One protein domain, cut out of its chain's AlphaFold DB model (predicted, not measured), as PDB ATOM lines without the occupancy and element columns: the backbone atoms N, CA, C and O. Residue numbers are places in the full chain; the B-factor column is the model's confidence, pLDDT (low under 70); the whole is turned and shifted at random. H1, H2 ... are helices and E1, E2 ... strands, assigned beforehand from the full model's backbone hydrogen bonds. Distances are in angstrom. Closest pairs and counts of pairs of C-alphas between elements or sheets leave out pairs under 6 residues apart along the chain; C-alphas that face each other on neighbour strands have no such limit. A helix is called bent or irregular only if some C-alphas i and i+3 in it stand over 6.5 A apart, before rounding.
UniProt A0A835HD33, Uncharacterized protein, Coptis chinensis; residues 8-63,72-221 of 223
ATOM      1  N   PRO A   8      -9.243  -0.625  22.608       54.25
ATOM      2  CA  PRO A   8     -10.430  -1.460  22.805       54.25
ATOM      3  C   PRO A   8     -10.768  -2.276  21.552       54.25
ATOM      4  O   PRO A   8     -10.750  -3.494  21.604       54.25
ATOM      5  N   HIS A   9     -10.860  -1.646  20.378       59.28
ATOM      6  CA  HIS A   9     -11.146  -2.355  19.121       59.28
ATOM      7  C   HIS A   9     -10.032  -3.299  18.632       59.28
ATOM      8  O   HIS A   9     -10.237  -4.059  17.683       59.28
ATOM      9  N   LYS A  10      -8.816  -3.208  19.185       60.31
ATOM     10  CA  LYS A  10      -7.703  -4.118  18.860       60.31
ATOM     11  C   LYS A  10      -7.645  -5.327  19.800       60.31
ATOM     12  O   LYS A  10      -7.012  -6.328  19.445       60.31
ATOM     13  N   MET A  11      -8.259  -5.234  20.978       68.12
ATOM     14  CA  MET A  11      -8.050  -6.140  22.111       68.12
ATOM     15  C   MET A  11      -9.372  -6.625  22.721       68.12
ATOM     16  O   MET A  11      -9.466  -6.787  23.934       68.12
ATOM     17  N   ASP A  12     -10.376  -6.866  21.880       64.38
ATOM     18  CA  ASP A  12     -11.613  -7.523  22.302       64.38
ATOM     19  C   ASP A  12     -11.332  -9.004  22.659       64.38
ATOM     20  O   ASP A  12     -10.596  -9.699  21.948       64.38
ATOM     21  N   ASP A  13     -11.898  -9.450  23.785       69.75
ATOM     22  CA  ASP A  13     -11.958 -10.835  24.281       69.75
ATOM     23  C   ASP A  13     -10.626 -11.534  24.624       69.75
ATOM     24  O   ASP A  13     -10.240 -12.553  24.042       69.75
ATOM     25  N   GLY A  14      -9.930 -11.038  25.655       85.50
ATOM     26  CA  GLY A  14      -8.948 -11.844  26.385       85.50
ATOM     27  C   GLY A  14      -7.934 -11.063  27.217       85.50
ATOM     28  O   GLY A  14      -8.137  -9.901  27.561       85.50
ATOM     29  N   TYR A  15      -6.828 -11.726  27.554       92.12
ATOM     30  CA  TYR A  15      -5.780 -11.195  28.425       92.12
ATOM     31  C   TYR A  15      -4.532 -10.844  27.616       92.12
ATOM     32  O   TYR A  15      -3.971 -11.695  26.918       92.12
ATOM     33  N   PHE A  16      -4.080  -9.598  27.744       92.94
ATOM     34  CA  PHE A  16      -2.942  -9.064  27.002       92.94
ATOM     35  C   PHE A  16      -1.839  -8.573  27.937       92.94
ATOM     36  O   PHE A  16      -2.112  -7.889  28.921       92.94
ATOM     37  N   ASP A  17      -0.586  -8.862  27.583       92.81
ATOM     38  CA  ASP A  17       0.580  -8.204  28.178       92.81
ATOM     39  C   ASP A  17       1.173  -7.207  27.176       92.81
ATOM     40  O   ASP A  17       1.701  -7.582  26.129       92.81
ATOM     41  N   LEU A  18       1.072  -5.914  27.482       92.31
ATOM     42  CA  LEU A  18       1.466  -4.842  26.569       92.31
ATOM     43  C   LEU A  18       2.911  -4.372  26.747       92.31
ATOM     44  O   LEU A  18       3.294  -3.384  26.118       92.31
ATOM     45  N   ASN A  19       3.707  -4.997  27.615       91.00
ATOM     46  CA  ASN A  19       5.015  -4.464  27.991       91.00
ATOM     47  C   ASN A  19       6.124  -5.522  27.981       91.00
ATOM     48  O   ASN A  19       6.950  -5.586  28.890       91.00
ATOM     49  N   ILE A  20       6.185  -6.334  26.919       91.69
ATOM     50  CA  ILE A  20       7.258  -7.318  26.749       91.69
ATOM     51  C   ILE A  20       8.524  -6.611  26.265       91.69
ATOM     52  O   ILE A  20       8.563  -6.184  25.110       91.69
ATOM     53  N   PRO A  21       9.591  -6.494  27.076       89.06
ATOM     54  CA  PRO A  21      10.745  -5.684  26.710       89.06
ATOM     55  C   PRO A  21      11.465  -6.257  25.482       89.06
ATOM     56  O   PRO A  21      11.986  -7.378  25.488       89.06
ATOM     57  N   TYR A  22      11.544  -5.453  24.426       83.44
ATOM     58  CA  TYR A  22      12.323  -5.720  23.225       83.44
ATOM     59  C   TYR A  22      13.614  -4.900  23.292       83.44
ATOM     60  O   TYR A  22      13.721  -3.803  22.749       83.44
ATOM     61  N   THR A  23      14.606  -5.410  24.026       67.94
ATOM     62  CA  THR A  23      15.906  -4.734  24.133       67.94
ATOM     63  C   THR A  23      16.738  -4.978  22.872       67.94
ATOM     64  O   THR A  23      17.230  -6.081  22.637       67.94
ATOM     65  N   THR A  24      16.894  -3.936  22.055       54.56
ATOM     66  CA  THR A  24      17.855  -3.853  20.937       54.56
ATOM     67  C   THR A  24      19.247  -3.437  21.418       54.56
ATOM     68  O   THR A  24      20.244  -3.763  20.780       54.56
ATOM     69  N   ALA A  25      19.335  -2.776  22.576       46.47
ATOM     70  CA  ALA A  25      20.586  -2.266  23.117       46.47
ATOM     71  C   ALA A  25      21.516  -3.371  23.652       46.47
ATOM     72  O   ALA A  25      21.112  -4.282  24.397       46.47
ATOM     73  N   ILE A  26      22.795  -3.220  23.300       41.59
ATOM     74  CA  ILE A  26      23.962  -3.870  23.900       41.59
ATOM     75  C   ILE A  26      24.062  -3.384  25.351       41.59
ATOM     76  O   ILE A  26      24.810  -2.477  25.696       41.59
ATOM     77  N   GLU A  27      23.249  -3.953  26.229       44.78
ATOM     78  CA  GLU A  27      23.472  -3.833  27.664       44.78
ATOM     79  C   GLU A  27      24.625  -4.766  28.026       44.78
ATOM     80  O   GLU A  27      24.620  -5.944  27.651       44.78
ATOM     81  N   LYS A  28      25.627  -4.200  28.705       39.62
ATOM     82  CA  LYS A  28      26.906  -4.818  29.078       39.62
ATOM     83  C   LYS A  28      26.764  -6.323  29.382       39.62
ATOM     84  O   LYS A  28      26.211  -6.709  30.407       39.62
ATOM     85  N   GLY A  29      27.281  -7.162  28.478       51.69
ATOM     86  CA  GLY A  29      27.621  -8.565  28.753       51.69
ATOM     87  C   GLY A  29      26.663  -9.675  28.287       51.69
ATOM     88  O   GLY A  29      26.986 -10.837  28.518       51.69
ATOM     89  N   LYS A  30      25.520  -9.406  27.630       51.56
ATOM     90  CA  LYS A  30      24.626 -10.482  27.119       51.56
ATOM     91  C   LYS A  30      24.438 -10.440  25.600       51.56
ATOM     92  O   LYS A  30      23.923  -9.462  25.064       51.56
ATOM     93  N   HIS A  31      24.789 -11.538  24.922       56.69
ATOM     94  CA  HIS A  31      24.626 -11.689  23.473       56.69
ATOM     95  C   HIS A  31      23.155 -11.550  23.012       56.69
ATOM     96  O   HIS A  31      22.230 -12.008  23.688       56.69
ATOM     97  N   PRO A  32      22.902 -10.996  21.813       60.78
ATOM     98  CA  PRO A  32      21.548 -10.820  21.271       60.78
ATOM     99  C   PRO A  32      20.774 -12.145  21.124       60.78
ATOM    100  O   PRO A  32      19.553 -12.187  21.287       60.78
ATOM    101  N   VAL A  33      21.482 -13.259  20.905       61.53
ATOM    102  CA  VAL A  33      20.901 -14.609  20.806       61.53
ATOM    103  C   VAL A  33      20.289 -15.070  22.133       61.53
ATOM    104  O   VAL A  33      19.185 -15.619  22.143       61.53
ATOM    105  N   THR A  34      20.956 -14.833  23.268       63.78
ATOM    106  CA  THR A  34      20.419 -15.205  24.588       63.78
ATOM    107  C   THR A  34      19.214 -14.346  24.954       63.78
ATOM    108  O   THR A  34      18.235 -14.882  25.471       63.78
ATOM    109  N   LYS A  35      19.203 -13.058  24.581       77.88
ATOM    110  CA  LYS A  35      18.026 -12.183  24.732       77.88
ATOM    111  C   LYS A  35      16.822 -12.681  23.916       77.88
ATOM    112  O   LYS A  35      15.714 -12.752  24.451       77.88
ATOM    113  N   ARG A  36      17.029 -13.106  22.660       84.38
ATOM    114  CA  ARG A  36      15.966 -13.700  21.821       84.38
ATOM    115  C   ARG A  36      15.412 -14.989  22.434       84.38
ATOM    116  O   ARG A  36      14.198 -15.125  22.529       84.38
ATOM    117  N   LYS A  37      16.276 -15.904  22.894       86.00
ATOM    118  CA  LYS A  37      15.849 -17.153  23.554       86.00
ATOM    119  C   LYS A  37      15.013 -16.880  24.807       86.00
ATOM    120  O   LYS A  37      13.954 -17.479  24.962       86.00
ATOM    121  N   THR A  38      15.448 -15.963  25.673       88.81
ATOM    122  CA  THR A  38      14.687 -15.575  26.874       88.81
ATOM    123  C   THR A  38      13.327 -14.989  26.515       88.81
ATOM    124  O   THR A  38      12.329 -15.351  27.129       88.81
ATOM    125  N   ARG A  39      13.263 -14.136  25.486       89.88
ATOM    126  CA  ARG A  39      11.997 -13.569  25.011       89.88
ATOM    127  C   ARG A  39      11.045 -14.651  24.512       89.88
ATOM    128  O   ARG A  39       9.883 -14.630  24.887       89.88
ATOM    129  N   ILE A  40      11.528 -15.611  23.724       90.81
ATOM    130  CA  ILE A  40      10.692 -16.726  23.254       90.81
ATOM    131  C   ILE A  40      10.180 -17.541  24.450       90.81
ATOM    132  O   ILE A  40       8.984 -17.785  24.518       90.81
ATOM    133  N   LYS A  41      11.030 -17.872  25.435       91.88
ATOM    134  CA  LYS A  41      10.596 -18.568  26.664       91.88
ATOM    135  C   LYS A  41       9.495 -17.813  27.411       91.88
ATOM    136  O   LYS A  41       8.532 -18.423  27.860       91.88
ATOM    137  N   LEU A  42       9.635 -16.494  27.540       92.25
ATOM    138  CA  LEU A  42       8.639 -15.652  28.197       92.25
ATOM    139  C   LEU A  42       7.309 -15.658  27.431       92.25
ATOM    140  O   LEU A  42       6.257 -15.830  28.036       92.25
ATOM    141  N   VAL A  43       7.358 -15.544  26.102       93.25
ATOM    142  CA  VAL A  43       6.164 -15.618  25.246       93.25
ATOM    143  C   VAL A  43       5.497 -16.987  25.340       93.25
ATOM    144  O   VAL A  43       4.287 -17.047  25.533       93.25
ATOM    145  N   THR A  44       6.268 -18.078  25.293       94.00
ATOM    146  CA  THR A  44       5.750 -19.433  25.525       94.00
ATOM    147  C   THR A  44       5.036 -19.510  26.871       94.00
ATOM    148  O   THR A  44       3.930 -20.040  26.937       94.00
ATOM    149  N   LYS A  45       5.608 -18.920  27.932       94.06
ATOM    150  CA  LYS A  45       4.987 -18.959  29.257       94.06
ATOM    151  C   LYS A  45       3.684 -18.168  29.338       94.06
ATOM    152  O   LYS A  45       2.743 -18.629  29.973       94.06
ATOM    153  N   LEU A  46       3.607 -17.007  28.694       93.88
ATOM    154  CA  LEU A  46       2.365 -16.229  28.632       93.88
ATOM    155  C   LEU A  46       1.259 -16.994  27.899       93.88
ATOM    156  O   LEU A  46       0.124 -17.017  28.368       93.88
ATOM    157  N   ILE A  47       1.598 -17.681  26.804       93.69
ATOM    158  CA  ILE A  47       0.644 -18.536  26.088       93.69
ATOM    159  C   ILE A  47       0.164 -19.669  27.000       93.69
ATOM    160  O   ILE A  47      -1.041 -19.870  27.120       93.69
ATOM    161  N   GLU A  48       1.073 -20.361  27.697       93.62
ATOM    162  CA  GLU A  48       0.704 -21.407  28.664       93.62
ATOM    163  C   GLU A  48      -0.267 -20.905  29.735       93.62
ATOM    164  O   GLU A  48      -1.163 -21.650  30.106       93.62
ATOM    165  N   LEU A  49      -0.102 -19.662  30.200       94.12
ATOM    166  CA  LEU A  49      -0.952 -19.022  31.210       94.12
ATOM    167  C   LEU A  49      -2.300 -18.520  30.664       94.12
ATOM    168  O   LEU A  49      -3.070 -17.927  31.415       94.12
ATOM    169  N   GLY A  50      -2.599 -18.741  29.382       93.56
ATOM    170  CA  GLY A  50      -3.885 -18.397  28.774       93.56
ATOM    171  C   GLY A  50      -3.984 -16.977  28.210       93.56
ATOM    172  O   GLY A  50      -5.082 -16.558  27.845       93.56
ATOM    173  N   TYR A  51      -2.870 -16.243  28.081       94.44
ATOM    174  CA  TYR A  51      -2.878 -14.935  27.416       94.44
ATOM    175  C   TYR A  51      -3.267 -15.073  25.936       94.44
ATOM    176  O   TYR A  51      -2.864 -16.011  25.240       94.44
ATOM    177  N   THR A  52      -4.041 -14.114  25.433       93.62
ATOM    178  CA  THR A  52      -4.511 -14.052  24.038       93.62
ATOM    179  C   THR A  52      -3.682 -13.112  23.183       93.62
ATOM    180  O   THR A  52      -3.742 -13.179  21.956       93.62
ATOM    181  N   GLY A  53      -2.839 -12.280  23.784       93.19
ATOM    182  CA  GLY A  53      -1.854 -11.550  23.012       93.19
ATOM    183  C   GLY A  53      -0.814 -10.822  23.832       93.19
ATOM    184  O   GLY A  53      -0.868 -10.745  25.058       93.19
ATOM    185  N   ILE A  54       0.167 -10.295  23.114       94.38
ATOM    186  CA  ILE A  54       1.302  -9.574  23.679       94.38
ATOM    187  C   ILE A  54       1.655  -8.365  22.821       94.38
ATOM    188  O   ILE A  54       1.393  -8.361  21.617       94.38
ATOM    189  N   ALA A  55       2.325  -7.377  23.409       93.56
ATOM    190  CA  ALA A  55       3.011  -6.326  22.670       93.56
ATOM    191  C   ALA A  55       4.495  -6.264  23.045       93.56
ATOM    192  O   ALA A  55       4.863  -6.165  24.217       93.56
ATOM    193  N   TYR A  56       5.356  -6.293  22.030       93.75
ATOM    194  CA  TYR A  56       6.791  -6.091  22.181       93.75
ATOM    195  C   TYR A  56       7.096  -4.605  22.313       93.75
ATOM    196  O   TYR A  56       6.914  -3.854  21.360       93.75
ATOM    197  N   ASN A  57       7.577  -4.192  23.478       92.62
ATOM    198  CA  ASN A  57       7.874  -2.808  23.787       92.62
ATOM    199  C   ASN A  57       9.330  -2.446  23.464       92.62
ATOM    200  O   ASN A  57      10.263  -2.976  24.072       92.62
ATOM    201  N   HIS A  58       9.517  -1.504  22.546       90.81
ATOM    202  CA  HIS A  58      10.776  -0.812  22.307       90.81
ATOM    203  C   HIS A  58      10.753   0.532  23.047       90.81
ATOM    204  O   HIS A  58       9.883   1.363  22.799       90.81
ATOM    205  N   SER A  59      11.686   0.737  23.978       88.38
ATOM    206  CA  SER A  59      11.734   1.946  24.811       88.38
ATOM    207  C   SER A  59      12.872   2.869  24.397       88.38
ATOM    208  O   SER A  59      14.032   2.459  24.411       88.38
ATOM    209  N   ILE A  60      12.551   4.132  24.120       87.25
ATOM    210  CA  ILE A  60      13.503   5.176  23.729       87.25
ATOM    211  C   ILE A  60      13.542   6.235  24.832       87.25
ATOM    212  O   ILE A  60      12.505   6.769  25.229       87.25
ATOM    213  N   LYS A  61      14.741   6.530  25.354       76.38
ATOM    214  CA  LYS A  61      14.949   7.524  26.431       76.38
ATOM    215  C   LYS A  61      15.133   8.970  25.932       76.38
ATOM    216  O   LYS A  61      15.211   9.863  26.756       76.38
ATOM    217  N   ALA A  62      15.127   9.142  24.611       63.31
ATOM    218  CA  ALA A  62      15.054  10.379  23.835       63.31
ATOM    219  C   ALA A  62      16.155  11.428  24.067       63.31
ATOM    220  O   ALA A  62      16.189  12.144  25.061       63.31
ATOM    221  N   THR A  63      16.974  11.604  23.032       58.41
ATOM    222  CA  THR A  63      17.486  12.916  22.597       58.41
ATOM    223  C   THR A  63      16.723  13.430  21.363       58.41
ATOM    224  O   THR A  63      16.612  14.636  21.185       58.41
ATOM    225  N   SER A  72      11.751  -2.324  13.985       84.81
ATOM    226  CA  SER A  72      12.615  -3.440  13.571       84.81
ATOM    227  C   SER A  72      12.359  -4.696  14.420       84.81
ATOM    228  O   SER A  72      13.231  -5.550  14.618       84.81
ATOM    229  N   ILE A  73      11.166  -4.786  15.015       84.31
ATOM    230  CA  ILE A  73      10.798  -5.857  15.939       84.31
ATOM    231  C   ILE A  73      10.469  -7.132  15.157       84.31
ATOM    232  O   ILE A  73       9.510  -7.189  14.395       84.31
ATOM    233  N   SER A  74      11.232  -8.196  15.410       85.62
ATOM    234  CA  SER A  74      10.946  -9.539  14.901       85.62
ATOM    235  C   SER A  74      10.052 -10.292  15.886       85.62
ATOM    236  O   SER A  74      10.464 -10.570  17.021       85.62
ATOM    237  N   LEU A  75       8.850 -10.639  15.422       88.00
ATOM    238  CA  LEU A  75       7.864 -11.437  16.154       88.00
ATOM    239  C   LEU A  75       8.386 -12.856  16.432       88.00
ATOM    240  O   LEU A  75       9.227 -13.388  15.697       88.00
ATOM    241  N   ALA A  76       7.902 -13.481  17.507       85.50
ATOM    242  CA  ALA A  76       8.256 -14.859  17.819       85.50
ATOM    243  C   ALA A  76       7.522 -15.818  16.865       85.50
ATOM    244  O   ALA A  76       6.288 -15.806  16.821       85.50
ATOM    245  N   PRO A  77       8.244 -16.668  16.111       87.31
ATOM    246  CA  PRO A  77       7.602 -17.637  15.237       87.31
ATOM    247  C   PRO A  77       6.986 -18.769  16.066       87.31
ATOM    248  O   PRO A  77       7.578 -19.230  17.046       87.31
ATOM    249  N   LEU A  78       5.823 -19.256  15.627       81.06
ATOM    250  CA  LEU A  78       5.096 -20.345  16.291       81.06
ATOM    251  C   LEU A  78       5.945 -21.614  16.432       81.06
ATOM    252  O   LEU A  78       5.882 -22.282  17.460       81.06
ATOM    253  N   SER A  79       6.805 -21.904  15.450       83.94
ATOM    254  CA  SER A  79       7.715 -23.053  15.486       83.94
ATOM    255  C   SER A  79       8.622 -23.039  16.716       83.94
ATOM    256  O   SER A  79       8.709 -24.033  17.427       83.94
ATOM    257  N   SER A  80       9.232 -21.892  17.034       85.81
ATOM    258  CA  SER A  80      10.105 -21.761  18.208       85.81
ATOM    259  C   SER A  80       9.354 -21.896  19.533       85.81
ATOM    260  O   SER A  80       9.954 -22.293  20.527       85.81
ATOM    261  N   ILE A  81       8.065 -21.555  19.559       84.44
ATOM    262  CA  ILE A  81       7.217 -21.685  20.748       84.44
ATOM    263  C   ILE A  81       6.875 -23.161  20.981       84.44
ATOM    264  O   ILE A  81       7.044 -23.652  22.097       84.44
ATOM    265  N   LEU A  82       6.467 -23.877  19.928       84.31
ATOM    266  CA  LEU A  82       6.086 -25.293  19.991       84.31
ATOM    267  C   LEU A  82       7.259 -26.208  20.359       84.31
ATOM    268  O   LEU A  82       7.076 -27.150  21.122       84.31
ATOM    269  N   THR A  83       8.479 -25.913  19.894       87.25
ATOM    270  CA  THR A  83       9.670 -26.693  20.283       87.25
ATOM    271  C   THR A  83       9.966 -26.610  21.785       87.25
ATOM    272  O   THR A  83      10.584 -27.516  22.337       87.25
ATOM    273  N   LEU A  84       9.553 -25.532  22.462       86.19
ATOM    274  CA  LEU A  84       9.845 -25.321  23.883       86.19
ATOM    275  C   LEU A  84       8.806 -25.932  24.826       86.19
ATOM    276  O   LEU A  84       9.142 -26.195  25.977       86.19
ATOM    277  N   SER A  85       7.567 -26.124  24.370       85.75
ATOM    278  CA  SER A  85       6.476 -26.630  25.207       85.75
ATOM    279  C   SER A  85       5.629 -27.640  24.424       85.75
ATOM    280  O   SER A  85       4.674 -27.260  23.746       85.75
ATOM    281  N   PRO A  86       5.960 -28.943  24.489       81.44
ATOM    282  CA  PRO A  86       5.191 -29.980  23.797       81.44
ATOM    283  C   PRO A  86       3.773 -30.148  24.374       81.44
ATOM    284  O   PRO A  86       2.849 -30.477  23.639       81.44
ATOM    285  N   ASN A  87       3.571 -29.844  25.664       86.00
ATOM    286  CA  ASN A  87       2.267 -29.904  26.344       86.00
ATOM    287  C   ASN A  87       1.535 -28.550  26.378       86.00
ATOM    288  O   ASN A  87       0.653 -28.328  27.217       86.00
ATOM    289  N   LEU A  88       1.891 -27.635  25.469       88.88
ATOM    290  CA  LEU A  88       1.328 -26.288  25.411       88.88
ATOM    291  C   LEU A  88      -0.199 -26.314  25.331       88.88
ATOM    292  O   LEU A  88      -0.859 -25.581  26.058       88.88
ATOM    293  N   PHE A  89      -0.763 -27.196  24.502       89.62
ATOM    294  CA  PHE A  89      -2.207 -27.266  24.279       89.62
ATOM    295  C   PHE A  89      -2.998 -27.569  25.559       89.62
ATOM    296  O   PHE A  89      -3.976 -26.886  25.847       89.62
ATOM    297  N   ALA A  90      -2.558 -28.550  26.356       92.81
ATOM    298  CA  ALA A  90      -3.227 -28.904  27.607       92.81
ATOM    299  C   ALA A  90      -3.183 -27.746  28.618       92.81
ATOM    300  O   ALA A  90      -4.193 -27.437  29.248       92.81
ATOM    301  N   SER A  91      -2.033 -27.065  28.712       92.94
ATOM    302  CA  SER A  91      -1.869 -25.889  29.573       92.94
ATOM    303  C   SER A  91      -2.764 -24.737  29.119       92.94
ATOM    304  O   SER A  91      -3.500 -24.182  29.929       92.94
ATOM    305  N   VAL A  92      -2.755 -24.415  27.822       94.00
ATOM    306  CA  VAL A  92      -3.590 -23.356  27.237       94.00
ATOM    307  C   VAL A  92      -5.065 -23.641  27.483       94.00
ATOM    308  O   VAL A  92      -5.774 -22.744  27.924       94.00
ATOM    309  N   LYS A  93      -5.515 -24.880  27.242       94.38
ATOM    310  CA  LYS A  93      -6.902 -25.286  27.473       94.38
ATOM    311  C   LYS A  93      -7.314 -25.040  28.919       94.38
ATOM    312  O   LYS A  93      -8.253 -24.294  29.160       94.38
ATOM    313  N   PHE A  94      -6.550 -25.581  29.867       95.31
ATOM    314  CA  PHE A  94      -6.829 -25.416  31.291       95.31
ATOM    315  C   PHE A  94      -6.927 -23.940  31.710       95.31
ATOM    316  O   PHE A  94      -7.889 -23.545  32.368       95.31
ATOM    317  N   HIS A  95      -5.958 -23.107  31.316       95.19
ATOM    318  CA  HIS A  95      -5.952 -21.702  31.728       95.19
ATOM    319  C   HIS A  95      -7.033 -20.883  31.023       95.19
ATOM    320  O   HIS A  95      -7.645 -20.029  31.656       95.19
ATOM    321  N   ARG A  96      -7.308 -21.133  29.739       94.44
ATOM    322  CA  ARG A  96      -8.377 -20.433  29.015       94.44
ATOM    323  C   ARG A  96      -9.762 -20.794  29.537       94.44
ATOM    324  O   ARG A  96     -10.574 -19.888  29.705       94.44
ATOM    325  N   ASP A  97      -9.986 -22.059  29.887       94.56
ATOM    326  CA  ASP A  97     -11.222 -22.505  30.534       94.56
ATOM    327  C   ASP A  97     -11.420 -21.769  31.877       94.56
ATOM    328  O   ASP A  97     -12.494 -21.228  32.141       94.56
ATOM    329  N   LEU A  98     -10.362 -21.655  32.695       94.69
ATOM    330  CA  LEU A  98     -10.391 -20.918  33.968       94.69
ATOM    331  C   LEU A  98     -10.639 -19.411  33.782       94.69
ATOM    332  O   LEU A  98     -11.377 -18.795  34.551       94.69
ATOM    333  N   LEU A  99     -10.021 -18.818  32.760       92.31
ATOM    334  CA  LEU A  99     -10.106 -17.395  32.434       92.31
ATOM    335  C   LEU A  99     -11.350 -17.030  31.604       92.31
ATOM    336  O   LEU A  99     -11.535 -15.859  31.280       92.31
ATOM    337  N   ARG A 100     -12.204 -18.010  31.268       92.19
ATOM    338  CA  ARG A 100     -13.381 -17.854  30.392       92.19
ATOM    339  C   ARG A 100     -13.049 -17.239  29.028       92.19
ATOM    340  O   ARG A 100     -13.819 -16.455  28.483       92.19
ATOM    341  N   VAL A 101     -11.896 -17.604  28.477       91.69
ATOM    342  CA  VAL A 101     -11.462 -17.200  27.138       91.69
ATOM    343  C   VAL A 101     -11.786 -18.328  26.157       91.69
ATOM    344  O   VAL A 101     -11.365 -19.460  26.399       91.69
ATOM    345  N   PRO A 102     -12.473 -18.059  25.033       91.38
ATOM    346  CA  PRO A 102     -12.718 -19.073  24.013       91.38
ATOM    347  C   PRO A 102     -11.422 -19.710  23.474       91.38
ATOM    348  O   PRO A 102     -10.385 -19.061  23.296       91.38
ATOM    349  N   LEU A 103     -11.445 -21.022  23.231       88.56
ATOM    350  CA  LEU A 103     -10.256 -21.753  22.770       88.56
ATOM    351  C   LEU A 103      -9.854 -21.393  21.336       88.56
ATOM    352  O   LEU A 103      -8.675 -21.467  20.998       88.56
ATOM    353  N   ASP A 104     -10.811 -20.969  20.522       89.38
ATOM    354  CA  ASP A 104     -10.625 -20.480  19.159       89.38
ATOM    355  C   ASP A 104     -10.026 -19.066  19.099       89.38
ATOM    356  O   ASP A 104      -9.568 -18.644  18.035       89.38
ATOM    357  N   THR A 105      -9.928 -18.352  20.230       90.06
ATOM    358  CA  THR A 105      -9.313 -17.022  20.264       90.06
ATOM    359  C   THR A 105      -7.843 -17.088  19.814       90.06
ATOM    360  O   THR A 105      -7.013 -17.738  20.468       90.06
ATOM    361  N   PRO A 106      -7.458 -16.403  18.723       89.62
ATOM    362  CA  PRO A 106      -6.101 -16.478  18.200       89.62
ATOM    363  C   PRO A 106      -5.116 -15.732  19.102       89.62
ATOM    364  O   PRO A 106      -5.446 -14.694  19.674       89.62
ATOM    365  N   PHE A 107      -3.877 -16.225  19.182       91.00
ATOM    366  CA  PHE A 107      -2.801 -15.506  19.863       91.00
ATOM    367  C   PHE A 107      -2.255 -14.373  18.981       91.00
ATOM    368  O   PHE A 107      -1.749 -14.629  17.887       91.00
ATOM    369  N   ARG A 108      -2.335 -13.124  19.450       92.00
ATOM    370  CA  ARG A 108      -1.938 -11.928  18.686       92.00
ATOM    371  C   ARG A 108      -0.626 -11.344  19.202       92.00
ATOM    372  O   ARG A 108      -0.431 -11.197  20.403       92.00
ATOM    373  N   GLN A 109       0.268 -10.977  18.289       92.56
ATOM    374  CA  GLN A 109       1.523 -10.305  18.621       92.56
ATOM    375  C   GLN A 109       1.516  -8.902  18.023       92.56
ATOM    376  O   GLN A 109       1.309  -8.751  16.823       92.56
ATOM    377  N   TYR A 110       1.763  -7.902  18.861       93.44
ATOM    378  CA  TYR A 110       1.809  -6.495  18.487       93.44
ATOM    379  C   TYR A 110       3.188  -5.894  18.748       93.44
ATOM    380  O   TYR A 110       4.009  -6.421  19.505       93.44
ATOM    381  N   THR A 111       3.424  -4.743  18.142       93.12
ATOM    382  CA  THR A 111       4.617  -3.927  18.331       93.12
ATOM    383  C   THR A 111       4.249  -2.635  19.047       93.12
ATOM    384  O   THR A 111       3.260  -1.975  18.729       93.12
ATOM    385  N   ARG A 112       5.037  -2.269  20.050       92.94
ATOM    386  CA  ARG A 112       4.809  -1.093  20.877       92.94
ATOM    387  C   ARG A 112       6.073  -0.254  20.941       92.94
ATOM    388  O   ARG A 112       7.161  -0.777  21.164       92.94
ATOM    389  N   LEU A 113       5.902   1.055  20.828       91.62
ATOM    390  CA  LEU A 113       6.942   2.034  21.106       91.62
ATOM    391  C   LEU A 113       6.615   2.778  22.402       91.62
ATOM    392  O   LEU A 113       5.498   3.258  22.556       91.62
ATOM    393  N   THR A 114       7.583   2.917  23.305       92.50
ATOM    394  CA  THR A 114       7.489   3.799  24.475       92.50
ATOM    395  C   THR A 114       8.545   4.892  24.393       92.50
ATOM    396  O   THR A 114       9.738   4.603  24.441       92.50
ATOM    397  N   VAL A 115       8.122   6.151  24.319       91.25
ATOM    398  CA  VAL A 115       9.036   7.304  24.262       91.25
ATOM    399  C   VAL A 115       9.035   8.026  25.605       91.25
ATOM    400  O   VAL A 115       7.984   8.462  26.067       91.25
ATOM    401  N   SER A 116      10.196   8.153  26.250       91.81
ATOM    402  CA  SER A 116      10.343   9.027  27.424       91.81
ATOM    403  C   SER A 116      10.571  10.458  26.961       91.81
ATOM    404  O   SER A 116      11.394  10.667  26.081       91.81
ATOM    405  N   VAL A 117       9.830  11.419  27.511       91.12
ATOM    406  CA  VAL A 117       9.827  12.801  27.013       91.12
ATOM    407  C   VAL A 117       9.962  13.797  28.157       91.12
ATOM    408  O   VAL A 117       9.189  13.756  29.118       91.12
ATOM    409  N   ASP A 118      10.903  14.729  28.017       91.06
ATOM    410  CA  ASP A 118      11.181  15.809  28.971       91.06
ATOM    411  C   ASP A 118      10.965  17.225  28.406       91.06
ATOM    412  O   ASP A 118      10.954  18.191  29.164       91.06
ATOM    413  N   SER A 119      10.721  17.388  27.105       90.44
ATOM    414  CA  SER A 119      10.500  18.705  26.495       90.44
ATOM    415  C   SER A 119       9.226  18.761  25.655       90.44
ATOM    416  O   SER A 119       8.788  17.774  25.061       90.44
ATOM    417  N   LEU A 120       8.624  19.950  25.568       89.31
ATOM    418  CA  LEU A 120       7.431  20.171  24.742       89.31
ATOM    419  C   LEU A 120       7.715  20.010  23.244       89.31
ATOM    420  O   LEU A 120       6.828  19.597  22.506       89.31
ATOM    421  N   ILE A 121       8.947  20.282  22.804       87.75
ATOM    422  CA  ILE A 121       9.373  20.095  21.410       87.75
ATOM    423  C   ILE A 121       9.298  18.609  21.040       87.75
ATOM    424  O   ILE A 121       8.685  18.239  20.039       87.75
ATOM    425  N   GLN A 122       9.851  17.742  21.890       86.25
ATOM    426  CA  GLN A 122       9.746  16.294  21.716       86.25
ATOM    427  C   GLN A 122       8.287  15.825  21.798       86.25
ATOM    428  O   GLN A 122       7.856  15.029  20.968       86.25
ATOM    429  N   ALA A 123       7.495  16.347  22.741       86.88
ATOM    430  CA  ALA A 123       6.083  15.985  22.866       86.88
ATOM    431  C   ALA A 123       5.266  16.373  21.617       86.88
ATOM    432  O   ALA A 123       4.424  15.598  21.170       86.88
ATOM    433  N   ALA A 124       5.564  17.521  21.002       86.12
ATOM    434  CA  ALA A 124       4.918  17.981  19.773       86.12
ATOM    435  C   ALA A 124       5.243  17.093  18.556       86.12
ATOM    436  O   ALA A 124       4.430  16.970  17.635       86.12
ATOM    437  N   SER A 125       6.400  16.418  18.560       85.44
ATOM    438  CA  SER A 125       6.760  15.428  17.533       85.44
ATOM    439  C   SER A 125       5.907  14.149  17.592       85.44
ATOM    440  O   SER A 125       5.881  13.377  16.627       85.44
ATOM    441  N   LEU A 126       5.162  13.935  18.690       84.75
ATOM    442  CA  LEU A 126       4.245  12.806  18.878       84.75
ATOM    443  C   LEU A 126       2.879  13.058  18.227       84.75
ATOM    444  O   LEU A 126       1.827  13.071  18.876       84.75
ATOM    445  N   ASN A 127       2.903  13.280  16.919       84.81
ATOM    446  CA  ASN A 127       1.721  13.545  16.112       84.81
ATOM    447  C   ASN A 127       1.517  12.470  15.032       84.81
ATOM    448  O   ASN A 127       2.388  11.646  14.749       84.81
ATOM    449  N   SER A 128       0.348  12.486  14.389       81.94
ATOM    450  CA  SER A 128      -0.020  11.524  13.343       81.94
ATOM    451  C   SER A 128       0.834  11.606  12.072       81.94
ATOM    452  O   SER A 128       0.710  10.737  11.214       81.94
ATOM    453  N   GLY A 129       1.651  12.647  11.904       82.50
ATOM    454  CA  GLY A 129       2.573  12.805  10.781       82.50
ATOM    455  C   GLY A 129       3.829  11.947  10.911       82.50
ATOM    456  O   GLY A 129       4.369  11.529   9.891       82.50
ATOM    457  N   ASN A 130       4.238  11.613  12.136       85.25
ATOM    458  CA  ASN A 130       5.507  10.948  12.407       85.25
ATOM    459  C   ASN A 130       5.538   9.505  11.832       85.25
ATOM    460  O   ASN A 130       4.727   8.663  12.250       85.25
ATOM    461  N   PRO A 131       6.441   9.200  10.875       87.00
ATOM    462  CA  PRO A 131       6.509   7.893  10.218       87.00
ATOM    463  C   PRO A 131       6.950   6.783  11.173       87.00
ATOM    464  O   PRO A 131       6.419   5.675  11.101       87.00
ATOM    465  N   VAL A 132       7.827   7.090  12.133       86.88
ATOM    466  CA  VAL A 132       8.279   6.136  13.151       86.88
ATOM    467  C   VAL A 132       7.090   5.642  13.954       86.88
ATOM    468  O   VAL A 132       6.876   4.439  14.060       86.88
ATOM    469  N   LEU A 133       6.229   6.548  14.423       87.75
ATOM    470  CA  LEU A 133       5.032   6.162  15.169       87.75
ATOM    471  C   LEU A 133       4.098   5.262  14.351       87.75
ATOM    472  O   LEU A 133       3.401   4.433  14.922       87.75
ATOM    473  N   LYS A 134       4.034   5.445  13.023       88.06
ATOM    474  CA  LYS A 134       3.187   4.632  12.128       88.06
ATOM    475  C   LYS A 134       3.729   3.226  11.908       88.06
ATOM    476  O   LYS A 134       2.947   2.369  11.518       88.06
ATOM    477  N   SER A 135       5.014   3.001  12.157       90.19
ATOM    478  CA  SER A 135       5.625   1.676  12.040       90.19
ATOM    479  C   SER A 135       5.285   0.736  13.205       90.19
ATOM    480  O   SER A 135       5.530  -0.460  13.094       90.19
ATOM    481  N   TYR A 136       4.707   1.253  14.298       91.50
ATOM    482  CA  TYR A 136       4.294   0.467  15.464       91.50
ATOM    483  C   TYR A 136       2.771   0.340  15.557       91.50
ATOM    484  O   TYR A 136       2.025   1.238  15.153       91.50
ATOM    485  N   ASP A 137       2.305  -0.752  16.163       91.25
ATOM    486  CA  ASP A 137       0.878  -0.970  16.416       91.25
ATOM    487  C   ASP A 137       0.354  -0.110  17.567       91.25
ATOM    488  O   ASP A 137      -0.810   0.298  17.535       91.25
ATOM    489  N   LEU A 138       1.191   0.141  18.578       92.00
ATOM    490  CA  LEU A 138       0.866   0.900  19.784       92.00
ATOM    491  C   LEU A 138       1.949   1.933  20.086       92.00
ATOM    492  O   LEU A 138       3.146   1.642  20.015       92.00
ATOM    493  N   VAL A 139       1.529   3.123  20.503       92.12
ATOM    494  CA  VAL A 139       2.427   4.190  20.945       92.12
ATOM    495  C   VAL A 139       2.105   4.578  22.379       92.12
ATOM    496  O   VAL A 139       0.997   5.013  22.696       92.12
ATOM    497  N   ALA A 140       3.110   4.459  23.235       93.12
ATOM    498  CA  ALA A 140       3.095   4.893  24.616       93.12
ATOM    499  C   ALA A 140       4.072   6.056  24.825       93.12
ATOM    500  O   ALA A 140       5.133   6.126  24.197       93.12
ATOM    501  N   VAL A 141       3.752   6.946  25.759       93.06
ATOM    502  CA  VAL A 141       4.661   8.018  26.180       93.06
ATOM    503  C   VAL A 141       4.863   7.997  27.689       93.06
ATOM    504  O   VAL A 141       3.908   7.817  28.443       93.06
ATOM    505  N   LYS A 142       6.106   8.185  28.133       93.06
ATOM    506  CA  LYS A 142       6.484   8.353  29.539       93.06
ATOM    507  C   LYS A 142       6.848   9.826  29.778       93.06
ATOM    508  O   LYS A 142       7.963  10.230  29.446       93.06
ATOM    509  N   PRO A 143       5.932  10.652  30.311       93.19
ATOM    510  CA  PRO A 143       6.224  12.049  30.608       93.19
ATOM    511  C   PRO A 143       7.184  12.160  31.800       93.19
ATOM    512  O   PRO A 143       7.036  11.442  32.786       93.19
ATOM    513  N   LEU A 144       8.151  13.076  31.724       92.06
ATOM    514  CA  LEU A 144       9.168  13.279  32.766       92.06
ATOM    515  C   LEU A 144       8.993  14.585  33.559       92.06
ATOM    516  O   LEU A 144       9.759  14.839  34.481       92.06
ATOM    517  N   ASN A 145       7.983  15.404  33.250       92.25
ATOM    518  CA  ASN A 145       7.638  16.612  34.010       92.25
ATOM    519  C   ASN A 145       6.167  17.028  33.813       92.25
ATOM    520  O   ASN A 145       5.451  16.462  32.983       92.25
ATOM    521  N   GLN A 146       5.723  18.030  34.583       93.19
ATOM    522  CA  GLN A 146       4.341  18.527  34.565       93.19
ATOM    523  C   GLN A 146       3.915  19.074  33.199       93.19
ATOM    524  O   GLN A 146       2.830  18.748  32.722       93.19
ATOM    525  N   HIS A 147       4.766  19.876  32.556       92.88
ATOM    526  CA  HIS A 147       4.426  20.534  31.295       92.88
ATOM    527  C   HIS A 147       4.179  19.518  30.176       92.88
ATOM    528  O   HIS A 147       3.198  19.628  29.440       92.88
ATOM    529  N   VAL A 148       5.034  18.496  30.083       93.19
ATOM    530  CA  VAL A 148       4.877  17.399  29.123       93.19
ATOM    531  C   VAL A 148       3.628  16.581  29.438       93.19
ATOM    532  O   VAL A 148       2.867  16.283  28.521       93.19
ATOM    533  N   PHE A 149       3.373  16.251  30.709       93.56
ATOM    534  CA  PHE A 149       2.173  15.504  31.102       93.56
ATOM    535  C   PHE A 149       0.886  16.220  30.662       93.56
ATOM    536  O   PHE A 149       0.029  15.618  30.008       93.56
ATOM    537  N   ASP A 150       0.777  17.519  30.952       92.81
ATOM    538  CA  ASP A 150      -0.393  18.317  30.589       92.81
ATOM    539  C   ASP A 150      -0.552  18.433  29.066       92.81
ATOM    540  O   ASP A 150      -1.667  18.332  28.550       92.81
ATOM    541  N   HIS A 151       0.553  18.614  28.335       92.69
ATOM    542  CA  HIS A 151       0.540  18.680  26.875       92.69
ATOM    543  C   HIS A 151       0.079  17.361  26.249       92.69
ATOM    544  O   HIS A 151      -0.803  17.354  25.387       92.69
ATOM    545  N   VAL A 152       0.630  16.234  26.705       92.12
ATOM    546  CA  VAL A 152       0.286  14.904  26.192       92.12
ATOM    547  C   VAL A 152      -1.198  14.608  26.404       92.12
ATOM    548  O   VAL A 152      -1.896  14.210  25.468       92.12
ATOM    549  N   CYS A 153      -1.708  14.877  27.607       91.94
ATOM    550  CA  CYS A 153      -3.112  14.644  27.929       91.94
ATOM    551  C   CYS A 153      -4.070  15.498  27.081       91.94
ATOM    552  O   CYS A 153      -5.189  15.062  26.798       91.94
ATOM    553  N   LYS A 154      -3.645  16.691  26.643       90.19
ATOM    554  CA  LYS A 154      -4.471  17.628  25.861       90.19
ATOM    555  C   LYS A 154      -4.368  17.436  24.346       90.19
ATOM    556  O   LYS A 154      -5.391  17.508  23.672       90.19
ATOM    557  N   VAL A 155      -3.166  17.208  23.813       88.06
ATOM    558  CA  VAL A 155      -2.882  17.364  22.372       88.06
ATOM    559  C   VAL A 155      -2.283  16.115  21.724       88.06
ATOM    560  O   VAL A 155      -2.610  15.824  20.576       88.06
ATOM    561  N   ALA A 156      -1.452  15.341  22.429       84.19
ATOM    562  CA  ALA A 156      -0.681  14.264  21.795       84.19
ATOM    563  C   ALA A 156      -1.561  13.153  21.198       84.19
ATOM    564  O   ALA A 156      -2.635  12.846  21.723       84.19
ATOM    565  N   VAL A 157      -1.083  12.541  20.111       86.88
ATOM    566  CA  VAL A 157      -1.750  11.429  19.413       86.88
ATOM    567  C   VAL A 157      -1.045  10.126  19.792       86.88
ATOM    568  O   VAL A 157      -0.216   9.604  19.045       86.88
ATOM    569  N   VAL A 158      -1.345   9.635  20.993       90.69
ATOM    570  CA  VAL A 158      -0.770   8.413  21.578       90.69
ATOM    571  C   VAL A 158      -1.880   7.499  22.083       90.69
ATOM    572  O   VAL A 158      -2.983   7.965  22.357       90.69
ATOM    573  N   ASP A 159      -1.587   6.208  22.218       91.38
ATOM    574  CA  ASP A 159      -2.546   5.222  22.719       91.38
ATOM    575  C   ASP A 159      -2.455   5.088  24.250       91.38
ATOM    576  O   ASP A 159      -3.478   4.954  24.926       91.38
ATOM    577  N   LEU A 160      -1.233   5.153  24.802       92.75
ATOM    578  CA  LEU A 160      -0.977   5.002  26.238       92.75
ATOM    579  C   LEU A 160      -0.104   6.120  26.822       92.75
ATOM    580  O   LEU A 160       0.830   6.618  26.191       92.75
ATOM    581  N   ILE A 161      -0.347   6.442  28.089       93.38
ATOM    582  CA  ILE A 161       0.548   7.228  28.938       93.38
ATOM    583  C   ILE A 161       1.086   6.293  30.018       93.38
ATOM    584  O   ILE A 161       0.344   5.849  30.894       93.38
ATOM    585  N   ALA A 162       2.378   5.989  29.946       92.25
ATOM    586  CA  ALA A 162       3.062   5.137  30.905       92.25
ATOM    587  C   ALA A 162       3.436   5.946  32.149       92.25
ATOM    588  O   ALA A 162       4.197   6.915  32.067       92.25
ATOM    589  N   ILE A 163       2.916   5.535  33.305       89.38
ATOM    590  CA  ILE A 163       3.214   6.161  34.591       89.38
ATOM    591  C   ILE A 163       4.057   5.204  35.426       89.38
ATOM    592  O   ILE A 163       3.697   4.053  35.672       89.38
ATOM    593  N   ASP A 164       5.190   5.719  35.886       86.12
ATOM    594  CA  ASP A 164       6.128   4.982  36.713       86.12
ATOM    595  C   ASP A 164       5.986   5.400  38.175       86.12
ATOM    596  O   ASP A 164       6.402   6.484  38.572       86.12
ATOM    597  N   PHE A 165       5.355   4.540  38.970       84.25
ATOM    598  CA  PHE A 165       5.119   4.782  40.393       84.25
ATOM    599  C   PHE A 165       6.254   4.271  41.286       84.25
ATOM    600  O   PHE A 165       6.163   4.435  42.505       84.25
ATOM    601  N   SER A 166       7.293   3.647  40.718       80.88
ATOM    602  CA  SER A 166       8.442   3.156  41.491       80.88
ATOM    603  C   SER A 166       9.216   4.294  42.163       80.88
ATOM    604  O   SER A 166       9.743   4.126  43.260       80.88
ATOM    605  N   GLU A 167       9.194   5.477  41.551       80.81
ATOM    606  CA  GLU A 167       9.840   6.692  42.037       80.81
ATOM    607  C   GLU A 167       8.816   7.798  42.325       80.81
ATOM    608  O   GLU A 167       7.621   7.699  42.022       80.81
ATOM    609  N   LYS A 168       9.279   8.893  42.938       82.31
ATOM    610  CA  LYS A 168       8.451  10.086  43.126       82.31
ATOM    611  C   LYS A 168       8.102  10.674  41.758       82.31
ATOM    612  O   LYS A 168       8.977  11.133  41.032       82.31
ATOM    613  N   LEU A 169       6.808  10.716  41.445       85.50
ATOM    614  CA  LEU A 169       6.334  11.247  40.169       85.50
ATOM    615  C   LEU A 169       6.749  12.721  39.976       85.50
ATOM    616  O   LEU A 169       6.458  13.544  40.852       85.50
ATOM    617  N   PRO A 170       7.338  13.079  38.819       86.62
ATOM    618  CA  PRO A 170       7.805  14.441  38.535       86.62
ATOM    619  C   PRO A 170       6.675  15.403  38.121       86.62
ATOM    620  O   PRO A 170       6.910  16.561  37.784       86.62
ATOM    621  N   PHE A 171       5.433  14.928  38.142       88.06
ATOM    622  CA  PHE A 171       4.214  15.678  37.855       88.06
ATOM    623  C   PHE A 171       3.125  15.298  38.857       88.06
ATOM    624  O   PHE A 171       3.211  14.270  39.533       88.06
ATOM    625  N   ARG A 172       2.082  16.116  38.956       86.31
ATOM    626  CA  ARG A 172       0.835  15.871  39.682       86.31
ATOM    627  C   ARG A 172      -0.220  15.365  38.706       86.31
ATOM    628  O   ARG A 172      -0.338  15.856  37.586       86.31
ATOM    629  N   LEU A 173      -0.985  14.372  39.145       84.81
ATOM    630  CA  LEU A 173      -2.103  13.842  38.376       84.81
ATOM    631  C   LEU A 173      -3.342  14.675  38.676       84.81
ATOM    632  O   LEU A 173      -3.872  14.612  39.781       84.81
ATOM    633  N   ASN A 174      -3.782  15.455  37.694       83.56
ATOM    634  CA  ASN A 174      -4.985  16.269  37.801       83.56
ATOM    635  C   ASN A 174      -6.171  15.518  37.194       83.56
ATOM    636  O   ASN A 174      -6.197  15.264  35.987       83.56
ATOM    637  N   LEU A 175      -7.174  15.214  38.022       83.81
ATOM    638  CA  LEU A 175      -8.371  14.464  37.632       83.81
ATOM    639  C   LEU A 175      -9.058  15.004  36.357       83.81
ATOM    640  O   LEU A 175      -9.365  14.197  35.479       83.81
ATOM    641  N   PRO A 176      -9.258  16.328  36.176       86.94
ATOM    642  CA  PRO A 176      -9.898  16.844  34.964       86.94
ATOM    643  C   PRO A 176      -9.094  16.558  33.690       86.94
ATOM    644  O   PRO A 176      -9.665  16.222  32.655       86.94
ATOM    645  N   ILE A 177      -7.764  16.645  33.773       87.75
ATOM    646  CA  ILE A 177      -6.850  16.429  32.644       87.75
ATOM    647  C   ILE A 177      -6.796  14.943  32.281       87.75
ATOM    648  O   ILE A 177      -6.864  14.593  31.104       87.75
ATOM    649  N   VAL A 178      -6.751  14.067  33.289       89.06
ATOM    650  CA  VAL A 178      -6.818  12.609  33.108       89.06
ATOM    651  C   VAL A 178      -8.139  12.212  32.448       89.06
ATOM    652  O   VAL A 178      -8.131  11.523  31.431       89.06
ATOM    653  N   LYS A 179      -9.276  12.716  32.950       87.62
ATOM    654  CA  LYS A 179     -10.596  12.468  32.347       87.62
ATOM    655  C   LYS A 179     -10.673  12.973  30.905       87.62
ATOM    656  O   LYS A 179     -11.232  12.288  30.052       87.62
ATOM    657  N   ALA A 180     -10.105  14.144  30.610       88.62
ATOM    658  CA  ALA A 180     -10.055  14.673  29.248       88.62
ATOM    659  C   ALA A 180      -9.239  13.770  28.308       88.62
ATOM    660  O   ALA A 180      -9.680  13.498  27.193       88.62
ATOM    661  N   ALA A 181      -8.096  13.247  28.763       89.94
ATOM    662  CA  ALA A 181      -7.302  12.288  27.997       89.94
ATOM    663  C   ALA A 181      -8.067  10.972  27.754       89.94
ATOM    664  O   ALA A 181      -8.103  10.484  26.626       89.94
ATOM    665  N   MET A 182      -8.759  10.446  28.772       89.19
ATOM    666  CA  MET A 182      -9.580   9.234  28.639       89.19
ATOM    667  C   MET A 182     -10.726   9.414  27.638       89.19
ATOM    668  O   MET A 182     -10.952   8.537  26.809       89.19
ATOM    669  N   LYS A 183     -11.404  10.572  27.635       88.56
ATOM    670  CA  LYS A 183     -12.445  10.901  26.640       88.56
ATOM    671  C   LYS A 183     -11.917  10.919  25.201       88.56
ATOM    672  O   LYS A 183     -12.681  10.699  24.268       88.56
ATOM    673  N   ARG A 184     -10.616  11.163  25.013       88.50
ATOM    674  CA  ARG A 184      -9.934  11.097  23.709       88.50
ATOM    675  C   ARG A 184      -9.523   9.669  23.319       88.50
ATOM    676  O   ARG A 184      -8.986   9.484  22.232       88.50
ATOM    677  N   GLY A 185      -9.762   8.677  24.180       87.31
ATOM    678  CA  GLY A 185      -9.378   7.280  23.965       87.31
ATOM    679  C   GLY A 185      -7.940   6.951  24.373       87.31
ATOM    680  O   GLY A 185      -7.403   5.951  23.901       87.31
ATOM    681  N   ILE A 186      -7.313   7.782  25.217       90.62
ATOM    682  CA  ILE A 186      -5.969   7.539  25.756       90.62
ATOM    683  C   ILE A 186      -6.077   6.754  27.064       90.62
ATOM    684  O   ILE A 186      -6.854   7.112  27.952       90.62
ATOM    685  N   TYR A 187      -5.249   5.722  27.207       91.00
ATOM    686  CA  TYR A 187      -5.199   4.879  28.398       91.00
ATOM    687  C   TYR A 187      -3.972   5.187  29.255       91.00
ATOM    688  O   TYR A 187      -2.940   5.632  28.759       91.00
ATOM    689  N   PHE A 188      -4.072   4.935  30.556       91.19
ATOM    690  CA  PHE A 188      -2.963   5.103  31.490       91.19
ATOM    691  C   PHE A 188      -2.436   3.730  31.897       91.19
ATOM    692  O   PHE A 188      -3.191   2.897  32.393       91.19
ATOM    693  N   GLU A 189      -1.147   3.493  31.679       90.88
ATOM    694  CA  GLU A 189      -0.484   2.245  32.044       90.88
ATOM    695  C   GLU A 189       0.219   2.389  33.393       90.88
ATOM    696  O   GLU A 189       0.904   3.381  33.660       90.88
ATOM    697  N   ILE A 190       0.086   1.347  34.213       87.94
ATOM    698  CA  ILE A 190       0.784   1.191  35.486       87.94
ATOM    699  C   ILE A 190       1.783   0.041  35.342       87.94
ATOM    700  O   ILE A 190       1.395  -1.121  35.223       87.94
ATOM    701  N   THR A 191       3.077   0.354  35.376       82.62
ATOM    702  CA  THR A 191       4.133  -0.663  35.287       82.62
ATOM    703  C   THR A 191       4.229  -1.456  36.589       82.62
ATOM    704  O   THR A 191       4.703  -0.941  37.597       82.62
ATOM    705  N   TYR A 192       3.820  -2.726  36.576       82.12
ATOM    706  CA  TYR A 192       3.776  -3.565  37.782       82.12
ATOM    707  C   TYR A 192       5.104  -4.257  38.132       82.12
ATOM    708  O   TYR A 192       5.242  -4.762  39.244       82.12
ATOM    709  N   SER A 193       6.085  -4.303  37.225       80.88
ATOM    710  CA  SER A 193       7.343  -5.050  37.426       80.88
ATOM    711  C   SER A 193       8.079  -4.649  38.711       80.88
ATOM    712  O   SER A 193       8.604  -5.502  39.429       80.88
ATOM    713  N   HIS A 194       8.033  -3.364  39.061       80.38
ATOM    714  CA  HIS A 194       8.630  -2.813  40.276       80.38
ATOM    715  C   HIS A 194       7.944  -3.278  41.573       80.38
ATOM    716  O   HIS A 194       8.592  -3.307  42.618       80.38
ATOM    717  N   LEU A 195       6.677  -3.719  41.524       80.75
ATOM    718  CA  LEU A 195       5.998  -4.317  42.685       80.75
ATOM    719  C   LEU A 195       6.618  -5.658  43.074       80.75
ATOM    720  O   LEU A 195       6.621  -6.023  44.250       80.75
ATOM    721  N   VAL A 196       7.118  -6.411  42.096       81.69
ATOM    722  CA  VAL A 196       7.642  -7.765  42.316       81.69
ATOM    723  C   VAL A 196       9.136  -7.739  42.649       81.69
ATOM    724  O   VAL A 196       9.612  -8.650  43.315       81.69
ATOM    725  N   ALA A 197       9.857  -6.686  42.251       80.69
ATOM    726  CA  ALA A 197      11.313  -6.609  42.360       80.69
ATOM    727  C   ALA A 197      11.846  -6.489  43.799       80.69
ATOM    728  O   ALA A 197      12.722  -7.255  44.185       80.69
ATOM    729  N   ASP A 198      11.345  -5.530  44.582       83.19
ATOM    730  CA  ASP A 198      11.902  -5.199  45.898       83.19
ATOM    731  C   ASP A 198      10.824  -4.711  46.881       83.19
ATOM    732  O   ASP A 198       9.831  -4.092  46.496       83.19
ATOM    733  N   VAL A 199      11.021  -4.986  48.174       85.56
ATOM    734  CA  VAL A 199      10.056  -4.661  49.237       85.56
ATOM    735  C   VAL A 199       9.930  -3.150  49.446       85.56
ATOM    736  O   VAL A 199       8.814  -2.661  49.643       85.56
ATOM    737  N   GLN A 200      11.036  -2.400  49.393       84.19
ATOM    738  CA  GLN A 200      11.007  -0.944  49.568       84.19
ATOM    739  C   GLN A 200      10.331  -0.284  48.369       84.19
ATOM    740  O   GLN A 200       9.402   0.508  48.537       84.19
ATOM    741  N   THR A 201      10.713  -0.704  47.164       82.06
ATOM    742  CA  THR A 201      10.094  -0.240  45.914       82.06
ATOM    743  C   THR A 201       8.591  -0.536  45.890       82.06
ATOM    744  O   THR A 201       7.790   0.332  45.546       82.06
ATOM    745  N   ARG A 202       8.169  -1.724  46.346       84.38
ATOM    746  CA  ARG A 202       6.749  -2.091  46.476       84.38
ATOM    747  C   ARG A 202       5.997  -1.159  47.422       84.38
ATOM    748  O   ARG A 202       4.909  -0.701  47.075       84.38
ATOM    749  N   ARG A 203       6.552  -0.871  48.606       83.44
ATOM    750  CA  ARG A 203       5.942   0.063  49.571       83.44
ATOM    751  C   ARG A 203       5.784   1.448  48.955       83.44
ATOM    752  O   ARG A 203       4.685   1.997  48.994       83.44
ATOM    753  N   GLN A 204       6.842   1.970  48.338       82.00
ATOM    754  CA  GLN A 204       6.819   3.278  47.689       82.00
ATOM    755  C   GLN A 204       5.770   3.339  46.575       82.00
ATOM    756  O   GLN A 204       4.993   4.290  46.503       82.00
ATOM    757  N   MET A 205       5.693   2.296  45.752       82.62
ATOM    758  CA  MET A 205       4.746   2.218  44.652       82.62
ATOM    759  C   MET A 205       3.290   2.157  45.129       82.62
ATOM    760  O   MET A 205       2.451   2.880  44.599       82.62
ATOM    761  N   ILE A 206       2.987   1.356  46.159       82.62
ATOM    762  CA  ILE A 206       1.643   1.296  46.758       82.62
ATOM    763  C   ILE A 206       1.257   2.658  47.344       82.62
ATOM    764  O   ILE A 206       0.133   3.110  47.139       82.62
ATOM    765  N   LEU A 207       2.180   3.335  48.033       81.44
ATOM    766  CA  LEU A 207       1.941   4.676  48.568       81.44
ATOM    767  C   LEU A 207       1.676   5.682  47.441       81.44
ATOM    768  O   LEU A 207       0.665   6.379  47.471       81.44
ATOM    769  N   ASN A 208       2.522   5.711  46.411       78.88
ATOM    770  CA  ASN A 208       2.383   6.619  45.272       78.88
ATOM    771  C   ASN A 208       1.092   6.376  44.472       78.88
ATOM    772  O   ASN A 208       0.482   7.336  43.997       78.88
ATOM    773  N   ALA A 209       0.671   5.115  44.337       75.88
ATOM    774  CA  ALA A 209      -0.572   4.741  43.669       75.88
ATOM    775  C   ALA A 209      -1.810   5.080  44.517       75.88
ATOM    776  O   ALA A 209      -2.802   5.562  43.980       75.88
ATOM    777  N   LYS A 210      -1.753   4.873  45.842       71.19
ATOM    778  CA  LYS A 210      -2.868   5.136  46.771       71.19
ATOM    779  C   LYS A 210      -3.094   6.626  47.028       71.19
ATOM    780  O   LYS A 210      -4.234   7.049  47.178       71.19
ATOM    781  N   VAL A 211      -2.022   7.419  47.081       56.44
ATOM    782  CA  VAL A 211      -2.067   8.869  47.355       56.44
ATOM    783  C   VAL A 211      -2.677   9.668  46.195       56.44
ATOM    784  O   VAL A 211      -2.977  10.848  46.351       56.44
ATOM    785  N   ARG A 212      -2.896   9.057  45.025       54.78
ATOM    786  CA  ARG A 212      -3.431   9.749  43.848       54.78
ATOM    787  C   ARG A 212      -4.740   9.099  43.413       54.78
ATOM    788  O   ARG A 212      -4.771   7.910  43.134       54.78
ATOM    789  N   GLU A 213      -5.808   9.892  43.377       52.34
ATOM    790  CA  GLU A 213      -7.228   9.543  43.183       52.34
ATOM    791  C   GLU A 213      -7.583   8.839  41.847       52.34
ATOM    792  O   GLU A 213      -8.549   9.199  41.171       52.34
ATOM    793  N   PHE A 214      -6.870   7.789  41.434       52.16
ATOM    794  CA  PHE A 214      -7.312   6.936  40.321       52.16
ATOM    795  C   PHE A 214      -8.655   6.262  40.621       52.16
ATOM    796  O   PHE A 214      -9.469   6.065  39.720       52.16
ATOM    797  N   THR A 215      -8.936   5.986  41.894       45.75
ATOM    798  CA  THR A 215     -10.215   5.444  42.367       45.75
ATOM    799  C   THR A 215     -11.400   6.381  42.114       45.75
ATOM    800  O   THR A 215     -12.507   5.892  41.897       45.75
ATOM    801  N   SER A 216     -11.194   7.705  42.065       47.59
ATOM    802  CA  SER A 216     -12.258   8.649  41.687       47.59
ATOM    803  C   SER A 216     -12.456   8.750  40.167       47.59
ATOM    804  O   SER A 216     -13.520   9.192  39.729       47.59
ATOM    805  N   CYS A 217     -11.468   8.355  39.354       45.50
ATOM    806  CA  CYS A 217     -11.578   8.378  37.892       45.50
ATOM    807  C   CYS A 217     -12.589   7.341  37.392       45.50
ATOM    808  O   CYS A 217     -13.444   7.689  36.587       45.50
ATOM    809  N   TYR A 218     -12.521   6.103  37.892       47.03
ATOM    810  CA  TYR A 218     -13.377   5.007  37.423       47.03
ATOM    811  C   TYR A 218     -14.830   5.109  37.905       47.03
ATOM    812  O   TYR A 218     -15.735   4.772  37.149       47.03
ATOM    813  N   LYS A 219     -15.076   5.624  39.119       46.88
ATOM    814  CA  LYS A 219     -16.448   5.770  39.643       46.88
ATOM    815  C   LYS A 219     -17.314   6.744  38.836       46.88
ATOM    816  O   LYS A 219     -18.502   6.514  38.724       46.88
ATOM    817  N   GLY A 220     -16.729   7.789  38.244       43.09
ATOM    818  CA  GLY A 220     -17.466   8.778  37.439       43.09
ATOM    819  C   GLY A 220     -17.503   8.489  35.934       43.09
ATOM    820  O   GLY A 220     -17.650   9.429  35.160       43.09
ATOM    821  N   LEU A 221     -17.241   7.244  35.523       45.59
ATOM    822  CA  LEU A 221     -17.346   6.757  34.138       45.59
ATOM    823  C   LEU A 221     -18.516   5.771  33.958       45.59
ATOM    824  O   LEU A 221     -18.732   5.294  32.849       45.59
TER     825      LEU A 221
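What this domain is: This is residues 8 to 63 and 72 to 221 of the 223 residues of an uncharacterized protein of Coptis chinensis (UniProt A0A835HD33). The domain is built on a half-barrel of six parallel strands, E1 to E6, curled but open between its edges E1 and E6, with H1 over E1 and E2 and H6 over E4. H2 and H3 pack on H1 at one end of the longest axis, H4 and H6 lie toward the other end, and the pair H8 and H9 follows E6, while residues 26 to 31 stick out. The printed part has 206 residues with ten named helices and six named strands, in the order E1 H1 E2 H2 H3 E3 H4 H5 E4 H6 E5 H7 E6 H8 H9 H10. The sheet's order is E1 E2 E3 E4 E5 E6, and the class is mixed, helices and strands. The whole is compact, with a radius of gyration of the C-alphas of 18.4 A and spans of 51 by 40 by 39 A.

Where its parts are: E1 is residues 16 to 21, with C-alpha 16 at (-2.942, -9.064, 27.002). H1, residues 32 to 48, is the longest helix by residues and measures 24.5 A. E2 is residues 53 to 60, 22.7 A. H2 is residues 78 to 82, and H3 is residues 88 to 99, 16.1 A. E3, residues 108 to 117, is the longest strand by residues and measures 28.6 A, from (-1.938, -11.928, 18.686) to (9.827, 12.801, 27.013). H4 is residues 120 to 124, H5 131 to 134, E4 138 to 143 and H6 146 to 154. E5 is residues 160 to 163, H7 175 to 183, E6 187 to 190 and H8 193 to 197. H9 is residues 199 to 210, 16.4 A, and H10, residues 214 to 219, ends with C-alpha 219 at (-16.448, 5.770, 39.643).

How they stand to each other: The sheet is strongly twisted, and it is a folded sheet, one sheet bent back on itself: E1 and E2 face E4, E5 and E6 with 12 pairs of C-alphas within 11 A, and E3 is the hinge. Within hydrogen-bond range are N 55 and O 17 at 2.8 A for E1 and E2, N 58 and O 112 at 2.8 A for E2 and E3, N 140 and O 113 at 2.8 A for E3 and E4, N 162 and O 141 at 2.8 A for E4 and E5, and N 161 and O 187 at 2.8 A for E5 and E6. E1 H1 E2, E3 H4 H5 E4, E4 H6 E5 and E5 H7 E6 are strand-helix-strand units, parallel neighbour strands with helix between, each with a right-handed crossover. H1 is on the sheet at a height of 9.9 A and runs along the strands, at 24 degrees to E2 on the local plane. H6 is on the opposite face at a height of 7.5 A. H4, H5 and H7 only graze the sheet. H1 touches H2, closest at the C-alphas of Thr 44 and Ile 81, 5.5 A, with its residues 40 to 44 alone. With residues 47 to 48 alone H1 touches H3, closest at the C-alphas of Glu 48 and Val 92, 4.9 A, at a steep tilt of 53 degrees, the same way. H6 touches H4, closest at the C-alphas of Val 148 and Leu 120, 5.8 A. H6 also touches H7, closest at the C-alphas of Cys 153 and Ala 181, 4.8 A, at a tilt of 37 degrees, only just steep. H7 and H10 only just touch, with 3 pairs of C-alphas within 8 A, the closest those of Leu 175 and Cys 217, 6.9 A. H8 touches H9, closest at the C-alphas of Leu 195 and Arg 202, 4.5 A; neither is on the sheet. Every O i to N i+4 pair is within hydrogen-bond range in H1, H2, H3, H4, H6, H7, H8 and H9; H10 has 0 of 2, with 1 of 3 O i to N i+3 pairs, and H5 is too short for such a pair.

The domain as a whole: The two C-alphas farthest apart, those of Pro 86 and His 147, are 51.1 A apart. Residues 64 to 71 are not printed, and C-alphas 63 and 72 are 19.3 A apart across the cut, in the link from E2 to H2. Of the links printed whole, E5 to H7 is long, with 11 residues. The mean pLDDT of the printed part is 83.3, and it is under 70 at residues 8 to 13, 23 to 34, 62 to 63 and 211 to 221.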